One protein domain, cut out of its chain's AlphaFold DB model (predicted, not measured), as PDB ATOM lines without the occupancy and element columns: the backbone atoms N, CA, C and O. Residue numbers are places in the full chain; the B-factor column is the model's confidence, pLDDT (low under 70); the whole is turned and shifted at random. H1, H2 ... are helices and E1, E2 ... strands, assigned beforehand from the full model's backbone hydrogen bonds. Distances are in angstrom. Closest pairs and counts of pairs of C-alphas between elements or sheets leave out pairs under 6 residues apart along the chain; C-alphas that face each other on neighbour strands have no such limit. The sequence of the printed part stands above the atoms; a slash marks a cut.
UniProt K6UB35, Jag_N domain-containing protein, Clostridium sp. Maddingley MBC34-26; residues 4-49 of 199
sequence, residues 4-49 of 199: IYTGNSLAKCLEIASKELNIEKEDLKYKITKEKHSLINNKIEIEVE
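Overview. This is residues 4 to 49 of the 199 residues of the protein "Jag_N domain-containing protein" of Clostridium sp. Maddingley MBC34-26 (UniProt K6UB35). A small sheet of three antiparallel strands has one helix, H1, packed over one of its faces, while no named element covers the other face. E2 and E3 form a hairpin that makes one side of the sheet, E1 lies along the other side of E3, and H1 sits over the E1 side, slanting to the strands. The printed part has 46 residues with one named helix and three named strands, in the order E1, H1, E2, E3 along the chain; the sheet's order is E1 - E3 - E2. The class is mixed, helices and strands, and the whole is compact, with a radius of gyration of the C-alphas of 10.4 A, and rod-shaped in outline, spanning 32 by 16 by 14 A.

Arrangement. The inner strand is E3, residues 43 to 48. Its antiparallel neighbour E2, residues 30 to 36, forms a hairpin with it, at 165 degrees between directions; N 31 and O 47 are within hydrogen-bond range at 2.9 A, and N 43 and O 36 at 3.0 A. The edge strand E1, residues 4 to 7, is also antiparallel to E3, at 150 degrees, with N 5 and O 46 at 2.8 A and N 46 and O 5 at 2.9 A. H1, residues 10 to 21, is on the sheet at a height over the sheet of 7.4 A. It lies over E1, on which 6 of its 12 C-alphas fall; 2 fall on E3, only just too few for it to lie over E3 as well. It runs slantwise to the strands, at 42 degrees to E1 on the local plane. The closest C-alphas of E1 and H1 are those of Gly 7 and Cys 13, 5.0 A apart; of H1 and E3, those of Leu 10 and Ile 44, 6.5 A. H1 and E2 are near each other, with 5 pairs of C-alphas within 10 A. E1, H1 and E2 form a split strand-helix-strand unit, two strands running the same way with E3 between them, and its crossover is right-handed. The sheet with H1 on one face makes two layers. In H1 every O i to N i+4 pair is within hydrogen-bond range.

Along the chain. E1 begins at C-alpha 4, at (-19.172, -38.491, 24.713), and is 10.3 A long. H1 is 16.3 A long and ends at C-alpha 21, at (-29.188, -38.667, 31.344). E2 is 17.5 A long; E3, 16.4 A long, ends at C-alpha 48, at (-19.518, -36.336, 30.772).

Size, cuts and confidence. The C-alphas of Asn 22 and Leu 39 are the two farthest apart, 32.2 A. The printed part has no cut; the link E1 to H1 is tight, and the links H1 to E2 and E2 to E3 are short. The mean pLDDT of the printed part is 86.2, and residues 38 to 41, between E2 and E3, are under 70.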
ATOM      1  N   ILE A   4     -19.584 -39.565  25.627       88.56
ATOM      2  CA  ILE A   4     -19.172 -38.491  24.713       88.56
ATOM      3  C   ILE A   4     -20.379 -37.935  23.958       88.56
ATOM      4  O   ILE A   4     -21.050 -38.650  23.216       88.56
ATOM      5  N   TYR A   5     -20.596 -36.628  24.075       91.31
ATOM      6  CA  TYR A   5     -21.664 -35.908  23.390       91.31
ATOM      7  C   TYR A   5     -21.093 -34.887  22.413       91.31
ATOM      8  O   TYR A   5     -20.175 -34.133  22.735       91.31
ATOM      9  N   THR A   6     -21.657 -34.846  21.206       89.56
ATOM     10  CA  THR A   6     -21.188 -33.988  20.112       89.56
ATOM     11  C   THR A   6     -22.258 -32.985  19.696       89.56
ATOM     12  O   THR A   6     -23.425 -33.335  19.543       89.56
ATOM     13  N   GLY A   7     -21.850 -31.747  19.432       89.19
ATOM     14  CA  GLY A   7     -22.732 -30.676  18.982       89.19
ATOM     15  C   GLY A   7     -21.980 -29.560  18.263       89.19
ATOM     16  O   GLY A   7     -20.757 -29.566  18.156       89.19
ATOM     17  N   ASN A   8     -22.726 -28.581  17.756       87.88
ATOM     18  CA  ASN A   8     -22.168 -27.380  17.118       87.88
ATOM     19  C   ASN A   8     -21.868 -26.243  18.114       87.88
ATOM     20  O   ASN A   8     -21.346 -25.198  17.734       87.88
ATOM     21  N   SER A   9     -22.232 -26.433  19.382       90.50
ATOM     22  CA  SER A   9     -22.010 -25.510  20.489       90.50
ATOM     23  C   SER A   9     -22.033 -26.283  21.806       90.50
ATOM     24  O   SER A   9     -22.659 -27.342  21.896       90.50
ATOM     25  N   LEU A  10     -21.410 -25.727  22.846       90.50
ATOM     26  CA  LEU A  10     -21.415 -26.318  24.182       90.50
ATOM     27  C   LEU A  10     -22.845 -26.464  24.720       90.50
ATOM     28  O   LEU A  10     -23.217 -27.517  25.228       90.50
ATOM     29  N   ALA A  11     -23.674 -25.436  24.522       91.50
ATOM     30  CA  ALA A  11     -25.081 -25.454  24.910       91.50
ATOM     31  C   ALA A  11     -25.848 -26.615  24.260       91.50
ATOM     32  O   ALA A  11     -26.707 -27.215  24.907       91.50
ATOM     33  N   LYS A  12     -25.519 -26.961  23.005       91.62
ATOM     34  CA  LYS A  12     -26.128 -28.101  22.317       91.62
ATOM     35  C   LYS A  12     -25.678 -29.430  22.911       91.62
ATOM     36  O   LYS A  12     -26.524 -30.290  23.138       91.62
ATOM     37  N   CYS A  13     -24.388 -29.587  23.199       92.06
ATOM     38  CA  CYS A  13     -23.879 -30.794  23.846       92.06
ATOM     39  C   CYS A  13     -24.533 -31.016  25.219       92.06
ATOM     40  O   CYS A  13     -25.004 -32.115  25.497       92.06
ATOM     41  N   LEU A  14     -24.639 -29.961  26.034       92.69
ATOM     42  CA  LEU A  14     -25.295 -30.018  27.346       92.69
ATOM     43  C   LEU A  14     -26.789 -30.317  27.240       92.69
ATOM     44  O   LEU A  14     -27.327 -31.034  28.072       92.69
ATOM     45  N   GLU A  15     -27.475 -29.802  26.217       93.44
ATOM     46  CA  GLU A  15     -28.881 -30.127  25.972       93.44
ATOM     47  C   GLU A  15     -29.087 -31.613  25.651       93.44
ATOM     48  O   GLU A  15     -30.029 -32.215  26.163       93.44
ATOM     49  N   ILE A  16     -28.221 -32.200  24.817       90.88
ATOM     50  CA  ILE A  16     -28.291 -33.625  24.463       90.88
ATOM     51  C   ILE A  16     -28.028 -34.478  25.708       90.88
ATOM     52  O   ILE A  16     -28.873 -35.295  26.070       90.88
ATOM     53  N   ALA A  17     -26.916 -34.222  26.402       90.50
ATOM     54  CA  ALA A  17     -26.534 -34.954  27.607       90.50
ATOM     55  C   ALA A  17     -27.599 -34.853  28.712       90.50
ATOM     56  O   ALA A  17     -27.979 -35.854  29.310       90.50
ATOM     57  N   SER A  18     -28.130 -33.649  28.945       89.06
ATOM     58  CA  SER A  18     -29.158 -33.387  29.957       89.06
ATOM     59  C   SER A  18     -30.423 -34.210  29.714       89.06
ATOM     60  O   SER A  18     -30.932 -34.860  30.628       89.06
ATOM     61  N   LYS A  19     -30.903 -34.232  28.464       88.62
ATOM     62  CA  LYS A  19     -32.095 -34.997  28.082       88.62
ATOM     63  C   LYS A  19     -31.868 -36.497  28.185       88.62
ATOM     64  O   LYS A  19     -32.748 -37.206  28.661       88.62
ATOM     65  N   GLU A  20     -30.716 -36.977  27.728       86.75
ATOM     66  CA  GLU A  20     -30.423 -38.408  27.716       86.75
ATOM     67  C   GLU A  20     -30.235 -38.963  29.128       86.75
ATOM     68  O   GLU A  20     -30.777 -40.021  29.447       86.75
ATOM     69  N   LEU A  21     -29.522 -38.230  29.988       86.62
ATOM     70  CA  LEU A  21     -29.188 -38.667  31.344       86.62
ATOM     71  C   LEU A  21     -30.250 -38.296  32.389       86.62
ATOM     72  O   LEU A  21     -30.184 -38.751  33.533       86.62
ATOM     73  N   ASN A  22     -31.249 -37.495  32.003       86.25
ATOM     74  CA  ASN A  22     -32.255 -36.918  32.895       86.25
ATOM     75  C   ASN A  22     -31.625 -36.116  34.054       86.25
ATOM     76  O   ASN A  22     -32.007 -36.245  35.220       86.25
ATOM     77  N   ILE A  23     -30.622 -35.303  33.719       86.25
ATOM     78  CA  ILE A  23     -29.883 -34.431  34.638       86.25
ATOM     79  C   ILE A  23     -30.035 -32.995  34.136       86.25
ATOM     80  O   ILE A  23     -29.980 -32.754  32.932       86.25
ATOM     81  N   GLU A  24     -30.222 -32.034  35.035       86.12
ATOM     82  CA  GLU A  24     -30.254 -30.615  34.665       86.12
ATOM     83  C   GLU A  24     -28.888 -30.176  34.117       86.12
ATOM     84  O   GLU A  24     -27.846 -30.705  34.513       86.12
ATOM     85  N   LYS A  25     -28.863 -29.209  33.198       87.81
ATOM     86  CA  LYS A  25     -27.623 -28.811  32.505       87.81
ATOM     87  C   LYS A  25     -26.541 -28.329  33.471       87.81
ATOM     88  O   LYS A  25     -25.358 -28.509  33.205       87.81
ATOM     89  N   GLU A  26     -26.962 -27.718  34.570       85.75
ATOM     90  CA  GLU A  26     -26.128 -27.131  35.614       85.75
ATOM     91  C   GLU A  26     -25.478 -28.192  36.513       85.75
ATOM     92  O   GLU A  26     -24.433 -27.937  37.109       85.75
ATOM     93  N   ASP A  27     -26.075 -29.384  36.583       83.38
ATOM     94  CA  ASP A  27     -25.611 -30.497  37.414       83.38
ATOM     95  C   ASP A  27     -24.689 -31.464  36.649       83.38
ATOM     96  O   ASP A  27     -24.122 -32.388  37.238       83.38
ATOM     97  N   LEU A  28     -24.525 -31.272  35.335       86.12
ATOM     98  CA  LEU A  28     -23.621 -32.072  34.514       86.12
ATOM     99  C   LEU A  28     -22.162 -31.711  34.815       86.12
ATOM    100  O   LEU A  28     -21.718 -30.587  34.580       86.12
ATOM    101  N   LYS A  29     -21.384 -32.704  35.255       88.50
ATOM    102  CA  LYS A  29     -19.920 -32.625  35.292       88.50
ATOM    103  C   LYS A  29     -19.359 -33.125  33.967       88.50
ATOM    104  O   LYS A  29     -19.672 -34.234  33.540       88.50
ATOM    105  N   TYR A  30     -18.560 -32.304  33.296       90.00
ATOM    106  CA  TYR A  30     -18.024 -32.633  31.980       90.00
ATOM    107  C   TYR A  30     -16.675 -31.962  31.731       90.00
ATOM    108  O   TYR A  30     -16.339 -30.943  32.334       90.00
ATOM    109  N   LYS A  31     -15.945 -32.501  30.757       90.56
ATOM    110  CA  LYS A  31     -14.760 -31.885  30.157       90.56
ATOM    111  C   LYS A  31     -14.963 -31.725  28.655       90.56
ATOM    112  O   LYS A  31     -15.571 -32.571  28.006       90.56
ATOM    113  N   ILE A  32     -14.451 -30.640  28.084       90.88
ATOM    114  CA  ILE A  32     -14.428 -30.454  26.630       90.88
ATOM    115  C   ILE A  32     -13.239 -31.251  26.087       90.88
ATOM    116  O   ILE A  32     -12.102 -30.999  26.479       90.88
ATOM    117  N   THR A  33     -13.492 -32.226  25.216       89.19
ATOM    118  CA  THR A  33     -12.451 -33.101  24.646       89.19
ATOM    119  C   THR A  33     -12.039 -32.684  23.244       89.19
ATOM    120  O   THR A  33     -10.928 -32.988  22.806       89.19
ATOM    121  N   LYS A  34     -12.903 -31.951  22.535       86.69
ATOM    122  CA  LYS A  34     -12.602 -31.440  21.201       86.69
ATOM    123  C   LYS A  34     -13.348 -30.154  20.923       86.69
ATOM    124  O   LYS A  34     -14.553 -30.066  21.140       86.69
ATOM    125  N   GLU A  35     -12.639 -29.198  20.345       86.31
ATOM    126  CA  GLU A  35     -13.213 -27.935  19.915       86.31
ATOM    127  C   GLU A  35     -12.597 -27.540  18.572       86.31
ATOM    128  O   GLU A  35     -11.390 -27.339  18.444       86.31
ATOM    129  N   LYS A  36     -13.432 -27.491  17.534       83.94
ATOM    130  CA  LYS A  36     -13.050 -27.053  16.195       83.94
ATOM    131  C   LYS A  36     -13.923 -25.872  15.812       83.94
ATOM    132  O   LYS A  36     -15.110 -26.051  15.543       83.94
ATOM    133  N   HIS A  37     -13.308 -24.697  15.739       75.62
ATOM    134  CA  HIS A  37     -13.951 -23.470  15.279       75.62
ATOM    135  C   HIS A  37     -13.697 -23.261  13.785       75.62
ATOM    136  O   HIS A  37     -12.556 -23.254  13.325       75.62
ATOM    137  N   SER A  38     -14.767 -23.126  13.009       68.69
ATOM    138  CA  SER A  38     -14.743 -22.803  11.583       68.69
ATOM    139  C   SER A  38     -16.027 -22.067  11.213       68.69
ATOM    140  O   SER A  38     -17.091 -22.389  11.722       68.69
ATOM    141  N   LEU A  39     -15.955 -21.118  10.277       60.16
ATOM    142  CA  LEU A  39     -17.058 -20.208   9.930       60.16
ATOM    143  C   LEU A  39     -18.373 -20.897   9.496       60.16
ATOM    144  O   LEU A  39     -19.402 -20.233   9.446       60.16
ATOM    145  N   ILE A  40     -18.360 -22.199   9.177       65.06
ATOM    146  CA  ILE A  40     -19.546 -22.965   8.744       65.06
ATOM    147  C   ILE A  40     -19.705 -24.297   9.515       65.06
ATOM    148  O   ILE A  40     -20.823 -24.776   9.673       65.06
ATOM    149  N   ASN A  41     -18.623 -24.881  10.055       67.56
ATOM    150  CA  ASN A  41     -18.611 -26.244  10.616       67.56
ATOM    151  C   ASN A  41     -17.992 -26.301  12.022       67.56
ATOM    152  O   ASN A  41     -16.999 -27.003  12.247       67.56
ATOM    153  N   ASN A  42     -18.572 -25.554  12.963       77.88
ATOM    154  CA  ASN A  42     -18.198 -25.661  14.371       77.88
ATOM    155  C   ASN A  42     -18.540 -27.055  14.904       77.88
ATOM    156  O   ASN A  42     -19.663 -27.533  14.736       77.88
ATOM    157  N   LYS A  43     -17.572 -27.701  15.558       87.62
ATOM    158  CA  LYS A  43     -17.762 -28.999  16.208       87.62
ATOM    159  C   LYS A  43     -17.171 -28.961  17.609       87.62
ATOM    160  O   LYS A  43     -15.986 -28.675  17.766       87.62
ATOM    161  N   ILE A  44     -17.993 -29.290  18.596       90.69
ATOM    162  CA  ILE A  44     -17.613 -29.431  19.998       90.69
ATOM    163  C   ILE A  44     -17.957 -30.851  20.441       90.69
ATOM    164  O   ILE A  44     -19.046 -31.347  20.147       90.69
ATOM    165  N   GLU A  45     -17.028 -31.506  21.127       90.81
ATOM    166  CA  GLU A  45     -17.228 -32.795  21.790       90.81
ATOM    167  C   GLU A  45     -16.974 -32.591  23.291       90.81
ATOM    168  O   GLU A  45     -15.958 -32.007  23.683       90.81
ATOM    169  N   ILE A  46     -17.922 -33.022  24.124       92.38
ATOM    170  CA  ILE A  46     -17.774 -33.064  25.581       92.38
ATOM    171  C   ILE A  46     -17.782 -34.512  26.043       92.38
ATOM    172  O   ILE A  46     -18.483 -35.344  25.475       92.38
ATOM    173  N   GLU A  47     -17.040 -34.790  27.099       90.00
ATOM    174  CA  GLU A  47     -17.086 -36.048  27.825       90.00
ATOM    175  C   GLU A  47     -17.691 -35.783  29.201       90.00
ATOM    176  O   GLU A  47     -17.159 -34.977  29.966       90.00
ATOM    177  N   VAL A  48     -18.826 -36.417  29.484       87.94
ATOM    178  CA  VAL A  48     -19.518 -36.336  30.772       87.94
ATOM    179  C   VAL A  48     -18.893 -37.354  31.716       87.94
ATOM    180  O   VAL A  48     -18.702 -38.517  31.355       87.94
ATOM    181  N   GLU A  49     -18.549 -36.895  32.916       82.81
ATOM    182  CA  GLU A  49     -18.002 -37.755  33.959       82.81
ATOM    183  C   GLU A  49     -19.083 -38.735  34.429       82.81
ATOM    184  O   GLU A  49     -20.224 -38.351  34.692       82.81
TER     185      GLU A  49